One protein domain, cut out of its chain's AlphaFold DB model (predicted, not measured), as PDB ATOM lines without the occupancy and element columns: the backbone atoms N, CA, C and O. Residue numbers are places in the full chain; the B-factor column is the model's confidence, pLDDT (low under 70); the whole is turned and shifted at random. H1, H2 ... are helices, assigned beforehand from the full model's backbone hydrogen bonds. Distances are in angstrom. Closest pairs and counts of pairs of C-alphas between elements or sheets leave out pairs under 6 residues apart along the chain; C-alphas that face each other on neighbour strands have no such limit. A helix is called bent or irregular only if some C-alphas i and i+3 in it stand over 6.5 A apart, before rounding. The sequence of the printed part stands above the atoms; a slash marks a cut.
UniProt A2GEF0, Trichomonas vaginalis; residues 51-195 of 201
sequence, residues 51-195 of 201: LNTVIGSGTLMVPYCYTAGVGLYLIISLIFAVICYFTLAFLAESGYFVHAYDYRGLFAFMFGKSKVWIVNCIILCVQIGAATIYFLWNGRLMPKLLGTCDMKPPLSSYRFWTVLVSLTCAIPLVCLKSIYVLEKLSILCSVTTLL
ATOM      1  N   LEU A  51     124.654 130.954 176.534       81.56
ATOM      2  CA  LEU A  51     124.944 131.063 175.103       81.56
ATOM      3  C   LEU A  51     123.694 131.384 174.285       81.56
ATOM      4  O   LEU A  51     123.733 132.294 173.462       81.56
ATOM      5  N   ASN A  52     122.577 130.703 174.531       80.81
ATOM      6  CA  ASN A  52     121.322 130.985 173.831       80.81
ATOM      7  C   ASN A  52     120.809 132.401 174.077       80.81
ATOM      8  O   ASN A  52     120.269 133.036 173.173       80.81
ATOM      9  N   THR A  53     121.002 132.910 175.292       79.50
ATOM     10  CA  THR A  53     120.620 134.281 175.635       79.50
ATOM     11  C   THR A  53     121.515 135.302 174.921       79.50
ATOM     12  O   THR A  53     121.016 136.319 174.437       79.50
ATOM     13  N   VAL A  54     122.818 135.022 174.789       82.06
ATOM     14  CA  VAL A  54     123.796 135.890 174.103       82.06
ATOM     15  C   VAL A  54     123.650 135.844 172.577       82.06
ATOM     16  O   VAL A  54     123.717 136.884 171.925       82.06
ATOM     17  N   ILE A  55     123.397 134.669 171.990       81.06
ATOM     18  CA  ILE A  55     123.222 134.462 170.537       81.06
ATOM     19  C   ILE A  55     121.870 135.015 170.031       81.06
ATOM     20  O   ILE A  55     121.592 134.976 168.837       81.06
ATOM     21  N   GLY A  56     121.051 135.592 170.916       75.31
ATOM     22  CA  GLY A  56     119.706 136.088 170.639       75.31
ATOM     23  C   GLY A  56     119.577 137.199 169.583       75.31
ATOM     24  O   GLY A  56     120.408 137.404 168.698       75.31
ATOM     25  N   SER A  57     118.493 137.975 169.660       70.75
ATOM     26  CA  SER A  57     118.134 138.958 168.618       70.75
ATOM     27  C   SER A  57     119.220 139.999 168.307       70.75
ATOM     28  O   SER A  57     119.243 140.533 167.200       70.75
ATOM     29  N   GLY A  58     120.124 140.285 169.252       73.12
ATOM     30  CA  GLY A  58     121.262 141.185 169.040       73.12
ATOM     31  C   GLY A  58     122.214 140.692 167.945       73.12
ATOM     32  O   GLY A  58     122.626 141.480 167.096       73.12
ATOM     33  N   THR A  59     122.477 139.383 167.889       76.06
ATOM     34  CA  THR A  59     123.357 138.768 166.882       76.06
ATOM     35  C   THR A  59     122.742 138.815 165.479       76.06
ATOM     36  O   THR A  59     123.450 138.972 164.487       76.06
ATOM     37  N   LEU A  60     121.411 138.785 165.370       72.31
ATOM     38  CA  LEU A  60     120.707 138.910 164.086       72.31
ATOM     39  C   LEU A  60     120.767 140.327 163.490       72.31
ATOM     40  O   LEU A  60     120.586 140.490 162.284       72.31
ATOM     41  N   MET A  61     121.041 141.355 164.302       71.31
ATOM     42  CA  MET A  61     121.221 142.732 163.817       71.31
ATOM     43  C   MET A  61     122.656 143.017 163.352       71.31
ATOM     44  O   MET A  61     122.878 143.977 162.620       71.31
ATOM     45  N   VAL A  62     123.618 142.165 163.705       75.56
ATOM     46  CA  VAL A  62     125.032 142.278 163.314       75.56
ATOM     47  C   VAL A  62     125.246 142.430 161.807       75.56
ATOM     48  O   VAL A  62     125.957 143.359 161.421       75.56
ATOM     49  N   PRO A  63     124.619 141.623 160.924       73.88
ATOM     50  CA  PRO A  63     124.798 141.798 159.486       73.88
ATOM     51  C   PRO A  63     124.324 143.161 158.969       73.88
ATOM     52  O   PRO A  63     124.913 143.705 158.037       73.88
ATOM     53  N   TYR A  64     123.307 143.758 159.598       70.06
ATOM     54  CA  TYR A  64     122.822 145.093 159.237       70.06
ATOM     55  C   TYR A  64     123.854 146.188 159.566       70.06
ATOM     56  O   TYR A  64     123.966 147.190 158.855       70.06
ATOM     57  N   CYS A  65     124.662 145.968 160.605       72.00
ATOM     58  CA  CYS A  65     125.710 146.886 161.041       72.00
ATOM     59  C   CYS A  65     126.953 146.881 160.132       72.00
ATOM     60  O   CYS A  65     127.740 147.826 160.194       72.00
ATOM     61  N   TYR A  66     127.123 145.895 159.239       73.94
ATOM     62  CA  TYR A  66     128.256 145.871 158.298       73.94
ATOM     63  C   TYR A  66     128.225 146.994 157.254       73.94
ATOM     64  O   TYR A  66     129.248 147.271 156.630       73.94
ATOM     65  N   THR A  67     127.101 147.701 157.124       76.50
ATOM     66  CA  THR A  67     126.988 148.921 156.308       76.50
ATOM     67  C   THR A  67     127.944 150.036 156.757       76.50
ATOM     68  O   THR A  67     128.348 150.852 155.933       76.50
ATOM     69  N   ALA A  68     128.367 150.041 158.028       74.38
ATOM     70  CA  ALA A  68     129.335 150.991 158.583       74.38
ATOM     71  C   ALA A  68     130.811 150.547 158.435       74.38
ATOM     72  O   ALA A  68     131.715 151.293 158.810       74.38
ATOM     73  N   GLY A  69     131.063 149.352 157.886       83.62
ATOM     74  CA  GLY A  69     132.396 148.771 157.704       83.62
ATOM     75  C   GLY A  69     132.717 147.640 158.692       83.62
ATOM     76  O   GLY A  69     132.533 147.758 159.903       83.62
ATOM     77  N   VAL A  70     133.249 146.531 158.165       85.62
ATOM     78  CA  VAL A  70     133.505 145.285 158.919       85.62
ATOM     79  C   VAL A  70     134.555 145.463 160.022       85.62
ATOM     80  O   VAL A  70     134.382 144.950 161.126       85.62
ATOM     81  N   GLY A  71     135.625 146.221 159.755       87.06
ATOM     82  CA  GLY A  71     136.725 146.401 160.708       87.06
ATOM     83  C   GLY A  71     136.319 147.151 161.980       87.06
ATOM     84  O   GLY A  71     136.668 146.733 163.080       87.06
ATOM     85  N   LEU A  72     135.529 148.221 161.842       86.75
ATOM     86  CA  LEU A  72     135.062 149.023 162.976       86.75
ATOM     87  C   LEU A  72     134.134 148.198 163.876       86.75
ATOM     88  O   LEU A  72     134.276 148.209 165.098       86.75
ATOM     89  N   TYR A  73     133.237 147.418 163.269       86.50
ATOM     90  CA  TYR A  73     132.341 146.534 164.004       86.50
ATOM     91  C   TYR A  73     133.096 145.456 164.799       86.50
ATOM     92  O   TYR A  73     132.770 145.206 165.959       86.50
ATOM     93  N   LEU A  74     134.140 144.858 164.213       88.12
ATOM     94  CA  LEU A  74     134.964 143.850 164.889       88.12
ATOM     95  C   LEU A  74     135.655 144.436 166.129       88.12
ATOM     96  O   LEU A  74     135.627 143.818 167.192       88.12
ATOM     97  N   ILE A  75     136.194 145.655 166.027       90.69
ATOM     98  CA  ILE A  75     136.824 146.352 167.159       90.69
ATOM     99  C   ILE A  75     135.802 146.638 168.267       90.69
ATOM    100  O   ILE A  75     136.072 146.349 169.432       90.69
ATOM    101  N   ILE A  76     134.619 147.159 167.925       89.00
ATOM    102  CA  ILE A  76     133.559 147.421 168.914       89.00
ATOM    103  C   ILE A  76     133.125 146.119 169.596       89.00
ATOM    104  O   ILE A  76     133.035 146.072 170.822       89.00
ATOM    105  N   SER A  77     132.905 145.054 168.822       88.69
ATOM    106  CA  SER A  77     132.544 143.734 169.346       88.69
ATOM    107  C   SER A  77     133.599 143.203 170.322       88.69
ATOM    108  O   SER A  77     133.257 142.740 171.411       88.69
ATOM    109  N   LEU A  78     134.887 143.350 169.992       91.75
ATOM    110  CA  LEU A  78     135.991 142.949 170.866       91.75
ATOM    111  C   LEU A  78     135.981 143.722 172.194       91.75
ATOM    112  O   LEU A  78     136.139 143.117 173.252       91.75
ATOM    113  N   ILE A  79     135.749 145.037 172.158       93.69
ATOM    114  CA  ILE A  79     135.659 145.867 173.371       93.69
ATOM    115  C   ILE A  79     134.504 145.392 174.263       93.69
ATOM    116  O   ILE A  79     134.694 145.188 175.463       93.69
ATOM    117  N   PHE A  80     133.321 145.158 173.689       91.00
ATOM    118  CA  PHE A  80     132.174 144.640 174.442       91.00
ATOM    119  C   PHE A  80     132.426 143.239 175.007       91.00
ATOM    120  O   PHE A  80     132.042 142.974 176.146       91.00
ATOM    121  N   ALA A  81     133.100 142.363 174.260       90.75
ATOM    122  CA  ALA A  81     133.464 141.031 174.731       90.75
ATOM    123  C   ALA A  81     134.377 141.098 175.966       90.75
ATOM    124  O   ALA A  81     134.127 140.403 176.951       90.75
ATOM    125  N   VAL A  82     135.380 141.982 175.956       95.12
ATOM    126  CA  VAL A  82     136.288 142.192 177.097       95.12
ATOM    127  C   VAL A  82     135.535 142.734 178.316       95.12
ATOM    128  O   VAL A  82     135.698 142.213 179.419       95.12
ATOM    129  N   ILE A  83     134.662 143.730 178.135       95.25
ATOM    130  CA  ILE A  83     133.846 144.286 179.230       95.25
ATOM    131  C   ILE A  83     132.920 143.214 179.822       95.25
ATOM    132  O   ILE A  83     132.800 143.103 181.045       95.25
ATOM    133  N   CYS A  84     132.282 142.410 178.969       91.50
ATOM    134  CA  CYS A  84     131.400 141.324 179.389       91.50
ATOM    135  C   CYS A  84     132.166 140.271 180.201       91.50
ATOM    136  O   CYS A  84     131.714 139.884 181.277       91.50
ATOM    137  N   TYR A  85     133.360 139.883 179.741       92.44
ATOM    138  CA  TYR A  85     134.230 138.949 180.452       92.44
ATOM    139  C   TYR A  85     134.587 139.447 181.859       92.44
ATOM    140  O   TYR A  85     134.389 138.723 182.833       92.44
ATOM    141  N   PHE A  86     135.037 140.701 181.988       94.88
ATOM    142  CA  PHE A  86     135.350 141.281 183.299       94.88
ATOM    143  C   PHE A  86     134.123 141.378 184.207       94.88
ATOM    144  O   PHE A  86     134.213 141.080 185.397       94.88
ATOM    145  N   THR A  87     132.968 141.752 183.655       91.94
ATOM    146  CA  THR A  87     131.719 141.860 184.423       91.94
ATOM    147  C   THR A  87     131.268 140.496 184.944       91.94
ATOM    148  O   THR A  87     130.876 140.379 186.105       91.94
ATOM    149  N   LEU A  88     131.349 139.456 184.110       89.06
ATOM    150  CA  LEU A  88     130.984 138.093 184.489       89.06
ATOM    151  C   LEU A  88     131.941 137.525 185.545       89.06
ATOM    152  O   LEU A  88     131.482 136.931 186.519       89.06
ATOM    153  N   ALA A  89     133.248 137.747 185.385       90.25
ATOM    154  CA  ALA A  89     134.254 137.328 186.359       90.25
ATOM    155  C   ALA A  89     134.032 137.999 187.723       90.25
ATOM    156  O   ALA A  89     133.972 137.315 188.744       90.25
ATOM    157  N   PHE A  90     133.809 139.317 187.734       90.31
ATOM    158  CA  PHE A  90     133.533 140.065 188.960       90.31
ATOM    159  C   PHE A  90     132.240 139.606 189.646       90.31
ATOM    160  O   PHE A  90     132.187 139.501 190.874       90.31
ATOM    161  N   LEU A  91     131.198 139.299 188.868       87.50
ATOM    162  CA  LEU A  91     129.942 138.770 189.393       87.50
ATOM    163  C   LEU A  91     130.134 137.392 190.045       87.50
ATOM    164  O   LEU A  91     129.622 137.164 191.142       87.50
ATOM    165  N   ALA A  92     130.878 136.493 189.396       86.75
ATOM    166  CA  ALA A  92     131.153 135.153 189.912       86.75
ATOM    167  C   ALA A  92     131.972 135.198 191.213       86.75
ATOM    168  O   ALA A  92     131.624 134.535 192.191       86.75
ATOM    169  N   GLU A  93     133.016 136.026 191.249       88.38
ATOM    170  CA  GLU A  93     133.863 136.211 192.427       88.38
ATOM    171  C   GLU A  93     133.081 136.839 193.594       88.38
ATOM    172  O   GLU A  93     133.122 136.340 194.720       88.38
ATOM    173  N   SER A  94     132.272 137.868 193.322       85.44
ATOM    174  CA  SER A  94     131.420 138.504 194.337       85.44
ATOM    175  C   SER A  94     130.391 137.530 194.925       85.44
ATOM    176  O   SER A  94     130.161 137.529 196.135       85.44
ATOM    177  N   GLY A  95     129.789 136.675 194.090       83.62
ATOM    178  CA  GLY A  95     128.862 135.634 194.542       83.62
ATOM    179  C   GLY A  95     129.533 134.600 195.449       83.62
ATOM    180  O   GLY A  95     128.945 134.187 196.449       83.62
ATOM    181  N   TYR A  96     130.784 134.234 195.146       84.38
ATOM    182  CA  TYR A  96     131.575 133.318 195.968       84.38
ATOM    183  C   TYR A  96     131.892 133.899 197.354       84.38
ATOM    184  O   TYR A  96     131.690 133.216 198.353       84.38
ATOM    185  N   PHE A  97     132.323 135.164 197.436       82.88
ATOM    186  CA  PHE A  97     132.693 135.791 198.713       82.88
ATOM    187  C   PHE A  97     131.512 136.044 199.658       82.88
ATOM    188  O   PHE A  97     131.671 135.977 200.875       82.88
ATOM    189  N   VAL A  98     130.338 136.372 199.117       82.44
ATOM    190  CA  VAL A  98     129.160 136.737 199.922       82.44
ATOM    191  C   VAL A  98     128.317 135.513 200.300       82.44
ATOM    192  O   VAL A  98     127.448 135.610 201.166       82.44
ATOM    193  N   HIS A  99     128.559 134.359 199.665       77.81
ATOM    194  CA  HIS A  99     127.716 133.161 199.767       77.81
ATOM    195  C   HIS A  99     126.229 133.451 199.481       77.81
ATOM    196  O   HIS A  99     125.329 132.800 200.011       77.81
ATOM    197  N   ALA A 100     125.965 134.446 198.629       73.81
ATOM    198  CA  ALA A 100     124.637 134.802 198.153       73.81
ATOM    199  C   ALA A 100     124.635 134.764 196.624       73.81
ATOM    200  O   ALA A 100     125.245 135.607 195.969       73.81
ATOM    201  N   TYR A 101     123.924 133.786 196.067       71.19
ATOM    202  CA  TYR A 101     123.892 133.513 194.625       71.19
ATOM    203  C   TYR A 101     122.709 134.168 193.907       71.19
ATOM    204  O   TYR A 101     122.629 134.148 192.682       71.19
ATOM    205  N   ASP A 102     121.821 134.814 194.663       74.50
ATOM    206  CA  ASP A 102     120.768 135.651 194.108       74.50
ATOM    207  C   ASP A 102     121.271 137.076 193.896       74.50
ATOM    208  O   ASP A 102     121.777 137.713 194.824       74.50
ATOM    209  N   TYR A 103     121.003 137.641 192.717       74.75
ATOM    210  CA  TYR A 103     121.314 139.044 192.390       74.75
ATOM    211  C   TYR A 103     120.762 140.025 193.436       74.75
ATOM    212  O   TYR A 103     121.395 141.016 193.808       74.75
ATOM    213  N   ARG A 104     119.568 139.716 193.957       77.62
ATOM    214  CA  ARG A 104     118.899 140.492 195.003       77.62
ATOM    215  C   ARG A 104     119.605 140.371 196.358       77.62
ATOM    216  O   ARG A 104     119.698 141.365 197.077       77.62
ATOM    217  N   GLY A 105     120.087 139.174 196.698       77.81
ATOM    218  CA  GLY A 105     120.822 138.893 197.933       77.81
ATOM    219  C   GLY A 105     122.204 139.542 197.934       77.81
ATOM    220  O   GLY A 105     122.558 140.222 198.897       77.81
ATOM    221  N   LEU A 106     122.920 139.440 196.812       80.62
ATOM    222  CA  LEU A 106     124.237 140.043 196.624       80.62
ATOM    223  C   LEU A 106     124.183 141.572 196.766       80.62
ATOM    224  O   LEU A 106     124.975 142.175 197.491       80.62
ATOM    225  N   PHE A 107     123.186 142.212 196.150       82.00
ATOM    226  CA  PHE A 107     123.017 143.658 196.273       82.00
ATOM    227  C   PHE A 107     122.559 144.093 197.671       82.00
ATOM    228  O   PHE A 107     123.003 145.125 198.178       82.00
ATOM    229  N   ALA A 108     121.690 143.309 198.320       82.62
ATOM    230  CA  ALA A 108     121.248 143.584 199.684       82.62
ATOM    231  C   ALA A 108     122.401 143.516 200.697       82.62
ATOM    232  O   ALA A 108     122.377 144.270 201.671       82.62
ATOM    233  N   PHE A 109     123.391 142.651 200.461       82.00
ATOM    234  CA  PHE A 109     124.594 142.548 201.283       82.00
ATOM    235  C   PHE A 109     125.521 143.759 201.111       82.00
ATOM    236  O   PHE A 109     125.970 144.324 202.103       82.00
ATOM    237  N   MET A 110     125.751 144.216 199.875       81.44
ATOM    238  CA  MET A 110     126.671 145.335 199.612       81.44
ATOM    239  C   MET A 110     126.089 146.722 199.927       81.44
ATOM    240  O   MET A 110     126.787 147.580 200.458       81.44
ATOM    241  N   PHE A 111     124.819 146.973 199.590       80.44
ATOM    242  CA  PHE A 111     124.209 148.313 199.663       80.44
ATOM    243  C   PHE A 111     123.084 148.435 200.699       80.44
ATOM    244  O   PHE A 111     122.527 149.523 200.891       80.44
ATOM    245  N   GLY A 112     122.740 147.331 201.368       80.19
ATOM    246  CA  GLY A 112     121.654 147.252 202.337       80.19
ATOM    247  C   GLY A 112     120.281 146.988 201.706       80.19
ATOM    248  O   GLY A 112     119.976 147.380 200.577       80.19
ATOM    249  N   LYS A 113     119.393 146.354 202.484       78.69
ATOM    250  CA  LYS A 113     118.049 145.911 202.050       78.69
ATOM    251  C   LYS A 113     117.147 147.043 201.529       78.69
ATOM    252  O   LYS A 113     116.271 146.792 200.708       78.69
ATOM    253  N   SER A 114     117.374 148.281 201.971       77.06
ATOM    254  CA  SER A 114     116.546 149.447 201.623       77.06
ATOM    255  C   SER A 114     116.686 149.883 200.154       77.06
ATOM    256  O   SER A 114     115.728 150.367 199.556       77.06
ATOM    257  N   LYS A 115     117.845 149.660 199.516       82.38
ATOM    258  CA  LYS A 115     118.125 150.130 198.140       82.38
ATOM    259  C   LYS A 115     117.903 149.077 197.052       82.38
ATOM    260  O   LYS A 115     118.125 149.346 195.877       82.38
ATOM    261  N   VAL A 116     117.425 147.893 197.425       84.56
ATOM    262  CA  VAL A 116     117.238 146.753 196.513       84.56
ATOM    263  C   VAL A 116     116.251 147.054 195.375       84.56
ATOM    264  O   VAL A 116     116.351 146.474 194.296       84.56
ATOM    265  N   TRP A 117     115.328 148.000 195.577       84.94
ATOM    266  CA  TRP A 117     114.380 148.431 194.546       84.94
ATOM    267  C   TRP A 117     115.067 148.981 193.286       84.94
ATOM    268  O   TRP A 117     114.564 148.758 192.189       84.94
ATOM    269  N   ILE A 118     116.235 149.622 193.424       87.25
ATOM    270  CA  ILE A 118     116.971 150.224 192.304       87.25
ATOM    271  C   ILE A 118     117.414 149.143 191.317       87.25
ATOM    272  O   ILE A 118     117.212 149.278 190.113       87.25
ATOM    273  N   VAL A 119     117.966 148.038 191.824       86.31
ATOM    274  CA  VAL A 119     118.401 146.914 190.982       86.31
ATOM    275  C   VAL A 119     117.220 146.262 190.293       86.31
ATOM    276  O   VAL A 119     117.283 146.009 189.094       86.31
ATOM    277  N   ASN A 120     116.119 146.055 191.016       86.31
ATOM    278  CA  ASN A 120     114.906 145.515 190.413       86.31
ATOM    279  C   ASN A 120     114.393 146.429 189.292       86.31
ATOM    280  O   ASN A 120     114.027 145.924 188.237       86.31
ATOM    281  N   CYS A 121     114.422 147.754 189.470       89.88
ATOM    282  CA  CYS A 121     114.065 148.703 188.416       89.88
ATOM    283  C   CYS A 121     114.993 148.602 187.199       89.88
ATOM    284  O   CYS A 121     114.500 148.568 186.077       89.88
ATOM    285  N   ILE A 122     116.313 148.515 187.397       89.88
ATOM    286  CA  ILE A 122     117.276 148.384 186.291       89.88
ATOM    287  C   ILE A 122     117.048 147.077 185.524       89.88
ATOM    288  O   ILE A 122     116.936 147.105 184.300       89.88
ATOM    289  N   ILE A 123     116.919 145.948 186.230       88.75
ATOM    290  CA  ILE A 123     116.647 144.638 185.619       88.75
ATOM    291  C   ILE A 123     115.335 144.685 184.829       88.75
ATOM    292  O   ILE A 123     115.285 144.219 183.694       88.75
ATOM    293  N   LEU A 124     114.288 145.298 185.387       89.38
ATOM    294  CA  LEU A 124     112.990 145.438 184.728       89.38
ATOM    295  C   LEU A 124     113.109 146.284 183.446       89.38
ATOM    296  O   LEU A 124     112.629 145.869 182.393       89.38
ATOM    297  N   CYS A 125     113.805 147.423 183.493       91.38
ATOM    298  CA  CYS A 125     114.055 148.259 182.317       91.38
ATOM    299  C   CYS A 125     114.809 147.504 181.214       91.38
ATOM    300  O   CYS A 125     114.413 147.563 180.048       91.38
ATOM    301  N   VAL A 126     115.860 146.760 181.574       89.44
ATOM    302  CA  VAL A 126     116.624 145.932 180.627       89.44
ATOM    303  C   VAL A 126     115.735 144.835 180.030       89.44
ATOM    304  O   VAL A 126     115.745 144.639 178.815       89.44
ATOM    305  N   GLN A 127     114.906 144.181 180.847       86.19
ATOM    306  CA  GLN A 127     114.011 143.120 180.388       86.19
ATOM    307  C   GLN A 127     112.913 143.643 179.447       86.19
ATOM    308  O   GLN A 127     112.625 143.003 178.434       86.19
ATOM    309  N   ILE A 128     112.332 144.817 179.726       86.69
ATOM    310  CA  ILE A 128     111.378 145.482 178.818       86.69
ATOM    311  C   ILE A 128     112.057 145.838 177.495       86.69
ATOM    312  O   ILE A 128     111.482 145.610 176.426       86.69
ATOM    313  N   GLY A 129     113.275 146.385 177.550       87.19
ATOM    314  CA  GLY A 129     114.048 146.735 176.360       87.19
ATOM    315  C   GLY A 129     114.305 145.519 175.472       87.19
ATOM    316  O   GLY A 129     113.974 145.538 174.284       87.19
ATOM    317  N   ALA A 130     114.805 144.431 176.063       85.69
ATOM    318  CA  ALA A 130     115.031 143.172 175.363       85.69
ATOM    319  C   ALA A 130     113.731 142.631 174.742       85.69
ATOM    320  O   ALA A 130     113.687 142.371 173.539       85.69
ATOM    321  N   ALA A 131     112.646 142.535 175.520       84.06
ATOM    322  CA  ALA A 131     111.356 142.037 175.037       84.06
ATOM    323  C   ALA A 131     110.807 142.860 173.858       84.06
ATOM    324  O   ALA A 131     110.314 142.301 172.878       84.06
ATOM    325  N   THR A 132     110.949 144.186 173.908       85.25
ATOM    326  CA  THR A 132     110.500 145.086 172.835       85.25
ATOM    327  C   THR A 132     111.237 144.812 171.523       85.25
ATOM    328  O   THR A 132     110.606 144.743 170.465       85.25
ATOM    329  N   ILE A 133     112.558 144.604 171.580       86.00
ATOM    330  CA  ILE A 133     113.371 144.268 170.402       86.00
ATOM    331  C   ILE A 133     112.920 142.926 169.811       86.00
ATOM    332  O   ILE A 133     112.719 142.834 168.598       86.00
ATOM    333  N   TYR A 134     112.679 141.915 170.652       82.25
ATOM    334  CA  TYR A 134     112.174 140.614 170.201       82.25
ATOM    335  C   TYR A 134     110.810 140.721 169.511       82.25
ATOM    336  O   TYR A 134     110.623 140.139 168.440       82.25
ATOM    337  N   PHE A 135     109.859 141.480 170.059       82.75
ATOM    338  CA  PHE A 135     108.541 141.654 169.434       82.75
ATOM    339  C   PHE A 135     108.603 142.427 168.119       82.75
ATOM    340  O   PHE A 135     107.938 142.056 167.146       82.75
ATOM    341  N   LEU A 136     109.428 143.473 168.066       83.50
ATOM    342  CA  LEU A 136     109.642 144.243 166.847       83.50
ATOM    343  C   LEU A 136     110.257 143.373 165.745       83.50
ATOM    344  O   LEU A 136     109.829 143.443 164.591       83.50
ATOM    345  N   TRP A 137     111.240 142.544 166.096       79.94
ATOM    346  CA  TRP A 137     111.903 141.658 165.145       79.94
ATOM    347  C   TRP A 137     110.963 140.574 164.618       79.94
ATOM    348  O   TRP A 137     110.821 140.425 163.403       79.94
ATOM    349  N   ASN A 138     110.249 139.880 165.507       79.56
ATOM    350  CA  ASN A 138     109.269 138.863 165.117       79.56
ATOM    351  C   ASN A 138     108.187 139.436 164.187       79.56
ATOM    352  O   ASN A 138     107.860 138.821 163.174       79.56
ATOM    353  N   GLY A 139     107.696 140.648 164.464       77.06
ATOM    354  CA  GLY A 139     106.727 141.327 163.597       77.06
ATOM    355  C   GLY A 139     107.250 141.664 162.196       77.06
ATOM    356  O   GLY A 139     106.467 141.720 161.252       77.06
ATOM    357  N   ARG A 140     108.564 141.866 162.033       78.00
ATOM    358  CA  ARG A 140     109.204 142.099 160.723       78.00
ATOM    359  C   ARG A 140     109.525 140.806 159.975       78.00
ATOM    360  O   ARG A 140     109.554 140.815 158.745       78.00
ATOM    361  N   LEU A 141     109.797 139.725 160.702       76.50
ATOM    362  CA  LEU A 141     110.168 138.430 160.135       76.50
ATOM    363  C   LEU A 141     108.936 137.625 159.687       76.50
ATOM    364  O   LEU A 141     108.963 137.022 158.618       76.50
ATOM    365  N   MET A 142     107.842 137.658 160.455       75.06
ATOM    366  CA  MET A 142     106.649 136.842 160.185       75.06
ATOM    367  C   MET A 142     105.989 137.079 158.820       75.06
ATOM    368  O   MET A 142     105.710 136.091 158.141       75.06
ATOM    369  N   PRO A 143     105.799 138.326 158.346       73.19
ATOM    370  CA  PRO A 143     105.251 138.560 157.009       73.19
ATOM    371  C   PRO A 143     106.116 137.959 155.894       73.19
ATOM    372  O   PRO A 143     105.587 137.495 154.888       73.19
ATOM    373  N   LYS A 144     107.445 137.934 156.088       74.81
ATOM    374  CA  LYS A 144     108.399 137.364 155.127       74.81
ATOM    375  C   LYS A 144     108.398 135.837 155.152       74.81
ATOM    376  O   LYS A 144     108.470 135.227 154.095       74.81
ATOM    377  N   LEU A 145     108.295 135.232 156.338       72.75
ATOM    378  CA  LEU A 145     108.234 133.774 156.500       72.75
ATOM    379  C   LEU A 145     106.946 133.175 155.929       72.75
ATOM    380  O   LEU A 145     106.979 132.105 155.334       72.75
ATOM    381  N   LEU A 146     105.818 133.864 156.098       72.31
ATOM    382  CA  LEU A 146     104.508 133.384 155.655       72.31
ATOM    383  C   LEU A 146     104.171 133.774 154.205       72.31
ATOM    384  O   LEU A 146     103.093 133.440 153.721       72.31
ATOM    385  N   GLY A 147     105.067 134.487 153.508       68.06
ATOM    386  CA  GLY A 147     104.834 134.961 152.138       68.06
ATOM    387  C   GLY A 147     103.670 135.955 152.020       68.06
ATOM    388  O   GLY A 147     103.186 136.231 150.928       68.06
ATOM    389  N   THR A 148     103.210 136.508 153.143       64.12
ATOM    390  CA  THR A 148     102.007 137.347 153.252       64.12
ATOM    391  C   THR A 148     102.251 138.798 152.828       64.12
ATOM    392  O   THR A 148     101.342 139.623 152.923       64.12
ATOM    393  N   CYS A 149     103.467 139.124 152.376       59.59
ATOM    394  CA  CYS A 149     103.870 140.463 151.941       59.59
ATOM    395  C   CYS A 149     102.908 141.055 150.893       59.59
ATOM    396  O   CYS A 149     102.592 142.240 150.980       59.59
ATOM    397  N   ASP A 150     102.381 140.220 149.990       61.66
ATOM    398  CA  ASP A 150     101.493 140.626 148.889       61.66
ATOM    399  C   ASP A 150      99.983 140.521 149.206       61.66
ATOM    400  O   ASP A 150      99.139 140.785 148.345       61.66
ATOM    401  N   MET A 151      99.589 140.143 150.430       62.25
ATOM    402  CA  MET A 151      98.172 140.002 150.796       62.25
ATOM    403  C   MET A 151      97.520 141.318 151.256       62.25
ATOM    404  O   MET A 151      98.167 142.237 151.757       62.25
ATOM    405  N   LYS A 152      96.186 141.402 151.133       62.88
ATOM    406  CA  LYS A 152      95.397 142.573 151.555       62.88
ATOM    407  C   LYS A 152      95.541 142.864 153.066       62.88
ATOM    408  O   LYS A 152      95.638 141.934 153.872       62.88
ATOM    409  N   PRO A 153      95.494 144.146 153.480       61.22
ATOM    410  CA  PRO A 153      95.417 144.506 154.897       61.22
ATOM    411  C   PRO A 153      94.161 143.871 155.525       61.22
ATOM    412  O   PRO A 153      93.108 143.885 154.883       61.22
ATOM    413  N   PRO A 154      94.241 143.292 156.741       63.66
ATOM    414  CA  PRO A 154      95.238 143.534 157.798       63.66
ATOM    415  C   PRO A 154      96.462 142.594 157.822       63.66
ATOM    416  O   PRO A 154      97.407 142.860 158.563       63.66
ATOM    417  N   LEU A 155      96.482 141.535 157.006       61.44
ATOM    418  CA  LEU A 155      97.481 140.453 157.064       61.44
ATOM    419  C   LEU A 155      98.890 140.850 156.581       61.44
ATOM    420  O   LEU A 155      99.852 140.162 156.903       61.44
ATOM    421  N   SER A 156      99.038 141.967 155.868       62.62
ATOM    422  CA  SER A 156     100.345 142.521 155.462       62.62
ATOM    423  C   SER A 156     100.909 143.544 156.478       62.62
ATOM    424  O   SER A 156     102.059 143.975 156.394       62.62
ATOM    425  N   SER A 157     100.141 143.928 157.510       71.50
ATOM    426  CA  SER A 157     100.592 144.937 158.480       71.50
ATOM    427  C   SER A 157     101.531 144.356 159.542       71.50
ATOM    428  O   SER A 157     101.155 143.463 160.302       71.50
ATOM    429  N   TYR A 158     102.721 144.951 159.684       69.00
ATOM    430  CA  TYR A 158     103.684 144.607 160.742       69.00
ATOM    431  C   TYR A 158     103.085 144.717 162.153       69.00
ATOM    432  O   TYR A 158     103.406 143.919 163.028       69.00
ATOM    433  N   ARG A 159     102.174 145.678 162.373       73.38
ATOM    434  CA  ARG A 159     101.535 145.917 163.679       73.38
ATOM    435  C   ARG A 159     100.635 144.756 164.088       73.38
ATOM    436  O   ARG A 159     100.603 144.396 165.260       73.38
ATOM    437  N   PHE A 160      99.933 144.168 163.121       78.69
ATOM    438  CA  PHE A 160      99.044 143.035 163.353       78.69
ATOM    439  C   PHE A 160      99.838 141.800 163.783       78.69
ATOM    440  O   PHE A 160      99.528 141.204 164.809       78.69
ATOM    441  N   TRP A 161     100.921 141.476 163.070       73.75
ATOM    442  CA  TRP A 161     101.771 140.331 163.408       73.75
ATOM    443  C   TRP A 161     102.499 140.496 164.740       73.75
ATOM    444  O   TRP A 161     102.594 139.532 165.494       73.75
ATOM    445  N   THR A 162     102.957 141.705 165.084       79.25
ATOM    446  CA  THR A 162     103.559 141.957 166.403       79.25
ATOM    447  C   THR A 162     102.572 141.687 167.543       79.25
ATOM    448  O   THR A 162     102.931 141.033 168.523       79.25
ATOM    449  N   VAL A 163     101.325 142.151 167.422       81.12
ATOM    450  CA  VAL A 163     100.288 141.934 168.447       81.12
ATOM    451  C   VAL A 163      99.844 140.471 168.486       81.12
ATOM    452  O   VAL A 163      99.707 139.900 169.562       81.12
ATOM    453  N   LEU A 164      99.678 139.833 167.326       81.81
ATOM    454  CA  LEU A 164      99.253 138.438 167.247       81.81
ATOM    455  C   LEU A 164     100.290 137.497 167.872       81.81
ATOM    456  O   LEU A 164      99.935 136.695 168.725       81.81
ATOM    457  N   VAL A 165     101.570 137.635 167.507       78.00
ATOM    458  CA  VAL A 165     102.659 136.789 168.029       78.00
ATOM    459  C   VAL A 165     102.898 137.026 169.519       78.00
ATOM    460  O   VAL A 165     103.164 136.081 170.262       78.00
ATOM    461  N   SER A 166     102.796 138.272 169.988       77.31
ATOM    462  CA  SER A 166     102.925 138.554 171.423       77.31
ATOM    463  C   SER A 166     101.779 137.935 172.230       77.31
ATOM    464  O   SER A 166     102.029 137.360 173.289       77.31
ATOM    465  N   LEU A 167     100.549 137.953 171.711       80.38
ATOM    466  CA  LEU A 167      99.400 137.344 172.377       80.38
ATOM    467  C   LEU A 167      99.467 135.806 172.380       80.38
ATOM    468  O   LEU A 167      99.197 135.188 173.408       80.38
ATOM    469  N   THR A 168      99.833 135.185 171.255       80.38
ATOM    470  CA  THR A 168      99.787 133.721 171.100       80.38
ATOM    471  C   THR A 168     101.036 133.002 171.594       80.38
ATOM    472  O   THR A 168     100.908 131.883 172.075       80.38
ATOM    473  N   CYS A 169     102.223 133.610 171.507       74.75
ATOM    474  CA  CYS A 169     103.474 132.976 171.941       74.75
ATOM    475  C   CYS A 169     104.015 133.558 173.249       74.75
ATOM    476  O   CYS A 169     104.472 132.804 174.099       74.75
ATOM    477  N   ALA A 170     103.972 134.876 173.461       75.31
ATOM    478  CA  ALA A 170     104.649 135.454 174.626       75.31
ATOM    479  C   ALA A 170     103.903 135.199 175.936       75.31
ATOM    480  O   ALA A 170     104.523 134.832 176.928       75.31
ATOM    481  N   ILE A 171     102.579 135.350 175.936       77.75
ATOM    482  CA  ILE A 171     101.749 135.110 177.123       77.75
ATOM    483  C   ILE A 171     101.892 133.674 177.653       77.75
ATOM    484  O   ILE A 171     102.188 133.534 178.841       77.75
ATOM    485  N   PRO A 172     101.760 132.604 176.841       76.69
ATOM    486  CA  PRO A 172     101.948 131.254 177.365       76.69
ATOM    487  C   PRO A 172     103.378 131.018 177.851       76.69
ATOM    488  O   PRO A 172     103.550 130.388 178.891       76.69
ATOM    489  N   LEU A 173     104.394 131.572 177.176       70.50
ATOM    490  CA  LEU A 173     105.782 131.466 177.638       70.50
ATOM    491  C   LEU A 173     106.002 132.154 178.995       70.50
ATOM    492  O   LEU A 173     106.718 131.613 179.830       70.50
ATOM    493  N   VAL A 174     105.370 133.302 179.250       71.81
ATOM    494  CA  VAL A 174     105.453 134.000 180.548       71.81
ATOM    495  C   VAL A 174     104.674 133.254 181.641       71.81
ATOM    496  O   VAL A 174     105.055 133.296 182.811       71.81
ATOM    497  N   CYS A 175     103.604 132.542 181.282       67.75
ATOM    498  CA  CYS A 175     102.842 131.707 182.214       67.75
ATOM    499  C   CYS A 175     103.560 130.403 182.599       67.75
ATOM    500  O   CYS A 175     103.241 129.827 183.642       67.75
ATOM    501  N   LEU A 176     104.545 129.946 181.817       66.31
ATOM    502  CA  LEU A 176     105.414 128.829 182.183       66.31
ATOM    503  C   LEU A 176     106.388 129.272 183.283       66.31
ATOM    504  O   LEU A 176     107.557 129.563 183.054       66.31
ATOM    505  N   LYS A 177     105.899 129.293 184.525       58.97
ATOM    506  CA  LYS A 177     106.655 129.676 185.729       58.97
ATOM    507  C   LYS A 177     107.774 128.682 186.107       58.97
ATOM    508  O   LYS A 177     108.469 128.887 187.099       58.97
ATOM    509  N   SER A 178     107.952 127.601 185.346       61.22
ATOM    510  CA  SER A 178     108.933 126.557 185.642       61.22
ATOM    511  C   SER A 178     110.231 126.768 184.860       61.22
ATOM    512  O   SER A 178     110.276 126.564 183.646       61.22
ATOM    513  N   ILE A 179     111.295 127.129 185.584       64.44
ATOM    514  CA  ILE A 179     112.666 127.290 185.065       64.44
ATOM    515  C   ILE A 179     113.161 125.984 184.412       64.44
ATOM    516  O   ILE A 179     113.803 126.024 183.368       64.44
ATOM    517  N   TYR A 180     112.757 124.828 184.950       62.94
ATOM    518  CA  TYR A 180     113.120 123.502 184.435       62.94
ATOM    519  C   TYR A 180     112.600 123.231 183.013       62.94
ATOM    520  O   TYR A 180     113.294 122.669 182.165       62.94
ATOM    521  N   VAL A 181     111.367 123.650 182.713       68.19
ATOM    522  CA  VAL A 181     110.801 123.491 181.361       68.19
ATOM    523  C   VAL A 181     111.516 124.414 180.373       68.19
ATOM    524  O   VAL A 181     111.710 124.053 179.210       68.19
ATOM    525  N   LEU A 182     111.953 125.585 180.844       66.62
ATOM    526  CA  LEU A 182     112.676 126.561 180.038       66.62
ATOM    527  C   LEU A 182     114.085 126.079 179.672       66.62
ATOM    528  O   LEU A 182     114.537 126.323 178.557       66.62
ATOM    529  N   GLU A 183     114.749 125.346 180.565       68.38
ATOM    530  CA  GLU A 183     116.051 124.719 180.314       68.38
ATOM    531  C   GLU A 183     115.967 123.665 179.198       68.38
ATOM    532  O   GLU A 183     116.726 123.718 178.229       68.38
ATOM    533  N   LYS A 184     114.962 122.778 179.229       72.38
ATOM    534  CA  LYS A 184     114.736 121.816 178.131       72.38
ATOM    535  C   LYS A 184     114.383 122.500 176.807       72.38
ATOM    536  O   LYS A 184     114.818 122.057 175.744       72.38
ATOM    537  N   LEU A 185     113.622 123.594 176.861       73.44
ATOM    538  CA  LEU A 185     113.295 124.400 175.683       73.44
ATOM    539  C   LEU A 185     114.531 125.128 175.130       73.44
ATOM    540  O   LEU A 185     114.691 125.230 173.916       73.44
ATOM    541  N   SER A 186     115.439 125.563 176.001       70.75
ATOM    542  CA  SER A 186     116.724 126.157 175.635       70.75
ATOM    543  C   SER A 186     117.549 125.193 174.773       70.75
ATOM    544  O   SER A 186     118.029 125.581 173.708       70.75
ATOM    545  N   ILE A 187     117.631 123.909 175.136       75.88
ATOM    546  CA  ILE A 187     118.342 122.904 174.324       75.88
ATOM    547  C   ILE A 187     117.748 122.815 172.909       75.88
ATOM    548  O   ILE A 187     118.485 122.852 171.920       75.88
ATOM    549  N   LEU A 188     116.416 122.788 172.794       78.25
ATOM    550  CA  LEU A 188     115.724 122.801 171.501       78.25
ATOM    551  C   LEU A 188     116.025 124.083 170.696       78.25
ATOM    552  O   LEU A 188     116.269 124.015 169.486       78.25
ATOM    553  N   CYS A 189     116.059 125.246 171.353       74.25
ATOM    554  CA  CYS A 189     116.408 126.523 170.727       74.25
ATOM    555  C   CYS A 189     117.858 126.554 170.220       74.25
ATOM    556  O   CYS A 189     118.095 127.058 169.119       74.25
ATOM    557  N   SER A 190     118.814 125.984 170.962       70.94
ATOM    558  CA  SER A 190     120.213 125.881 170.514       70.94
ATOM    559  C   SER A 190     120.324 125.063 169.235       70.94
ATOM    560  O   SER A 190     120.940 125.508 168.268       70.94
ATOM    561  N   VAL A 191     119.691 123.886 169.208       79.88
ATOM    562  CA  VAL A 191     119.698 122.993 168.039       79.88
ATOM    563  C   VAL A 191     119.077 123.692 166.831       79.88
ATOM    564  O   VAL A 191     119.651 123.680 165.744       79.88
ATOM    565  N   THR A 192     117.945 124.371 167.029       75.12
ATOM    566  CA  THR A 192     117.270 125.126 165.961       75.12
ATOM    567  C   THR A 192     118.146 126.261 165.427       75.12
ATOM    568  O   THR A 192     118.216 126.469 164.218       75.12
ATOM    569  N   THR A 193     118.864 126.966 166.304       76.56
ATOM    570  CA  THR A 193     119.776 128.053 165.912       76.56
ATOM    571  C   THR A 193     120.961 127.525 165.102       76.56
ATOM    572  O   THR A 193     121.299 128.104 164.071       76.56
ATOM    573  N   LEU A 194     121.555 126.399 165.510       78.44
ATOM    574  CA  LEU A 194     122.639 125.750 164.765       78.44
ATOM    575  C   LEU A 194     122.184 125.273 163.382       78.44
ATOM    576  O   LEU A 194     122.889 125.509 162.405       78.44
ATOM    577  N   LEU A 195     120.995 124.669 163.277       81.12
ATOM    578  CA  LEU A 195     120.415 124.284 161.985       81.12
ATOM    579  C   LEU A 195     120.224 125.490 161.062       81.12
ATOM    580  O   LEU A 195     120.512 125.399 159.871       81.12
TER     581      LEU A 195
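AT A GLANCE: This is residues 51 to 195 of the 201 residues of a protein of Trichomonas vaginalis (UniProt A2GEF0). A loose, open three-sided frame of helices: the long helices H3 and H5 make a V with H4 at its corner, and H2 comes from the far end of H3 to H5, only just closing the frame round an empty middle. H6 folds back across the far end of H5 after a loop, and H7 turns back again on the outside, to the neighbourhood of the short H1. The printed part has 145 residues with seven named helices, H1 to H7 in chain order, and no named strand; the class is all helix. The whole is loose, with a radius of gyration of the C-alphas of 19.4 A and spans of 59 by 42 by 29 A.

HOW THE PARTS SIT: The hub is H5, residues 113 to 145, which touches three helices. H6, residues 158 to 175, touches it with residues 158 to 166 alone, opposite ways at a steep tilt of 49 degrees; the closest C-alphas, of Gly 139 and Thr 162, are 4.3 A apart. H4, residues 103 to 111, forms a helical hairpin with H5, at 36 degrees, only just steep; the C-alphas of Ala 108 and Val 116 come closest, at 6.0 A. H2, residues 57 to 68, only just touches H5, with 3 pairs of C-alphas within 8 A, the closest being Ser 57 and Tyr 134 at 6.4 A. H3, residues 70 to 98, touches H4 about perpendicular, at 73 degrees, with C-alphas of Gly 95 and Leu 106 at 6.7 A. H3 and H5 are apart. H7, residues 179 to 195, only just touches H1, residues 51 to 54, with 3 pairs of C-alphas within 8 A, the closest being Asn 52 and Ser 190 at 6.2 A. In H3, H4 and H7 every O i to N i+4 pair is within hydrogen-bond range, against 24 of 29 in H5, 12 of 14 in H6 and 1 of 8 in H2, where 7 of 9 O i to N i+3 pairs are; H1 is too short for an O i to N i+4 pair.

IN THESE COORDINATES: H5 is 48.2 A long, from C-alpha 113 at (118.049, 145.911, 202.050) to C-alpha 145 at (108.234, 133.774, 156.500), and is irregular, with C-alphas 114 and 117 7.5 A apart. H3 is 42.1 A long, H6 25.1 A with a kink of 26 degrees near residue 168, and H7 24.5 A, ending at (120.415, 124.284, 161.985). H2, 19.3 A, is only just irregular, with C-alphas 60 and 63 6.8 A apart; H4 is 12.1 A and H1 5.1 A.

THE WHOLE: The farthest C-alphas, of Phe 97 and Lys 152, are 60.5 A apart. The printed part has no cut. The link from H5 to H6, residues 146 to 157, is long, and the other links are tight. Mean pLDDT of the printed part is 78.8; residues 147 to 156, 158 and 175 to 183 are under 70.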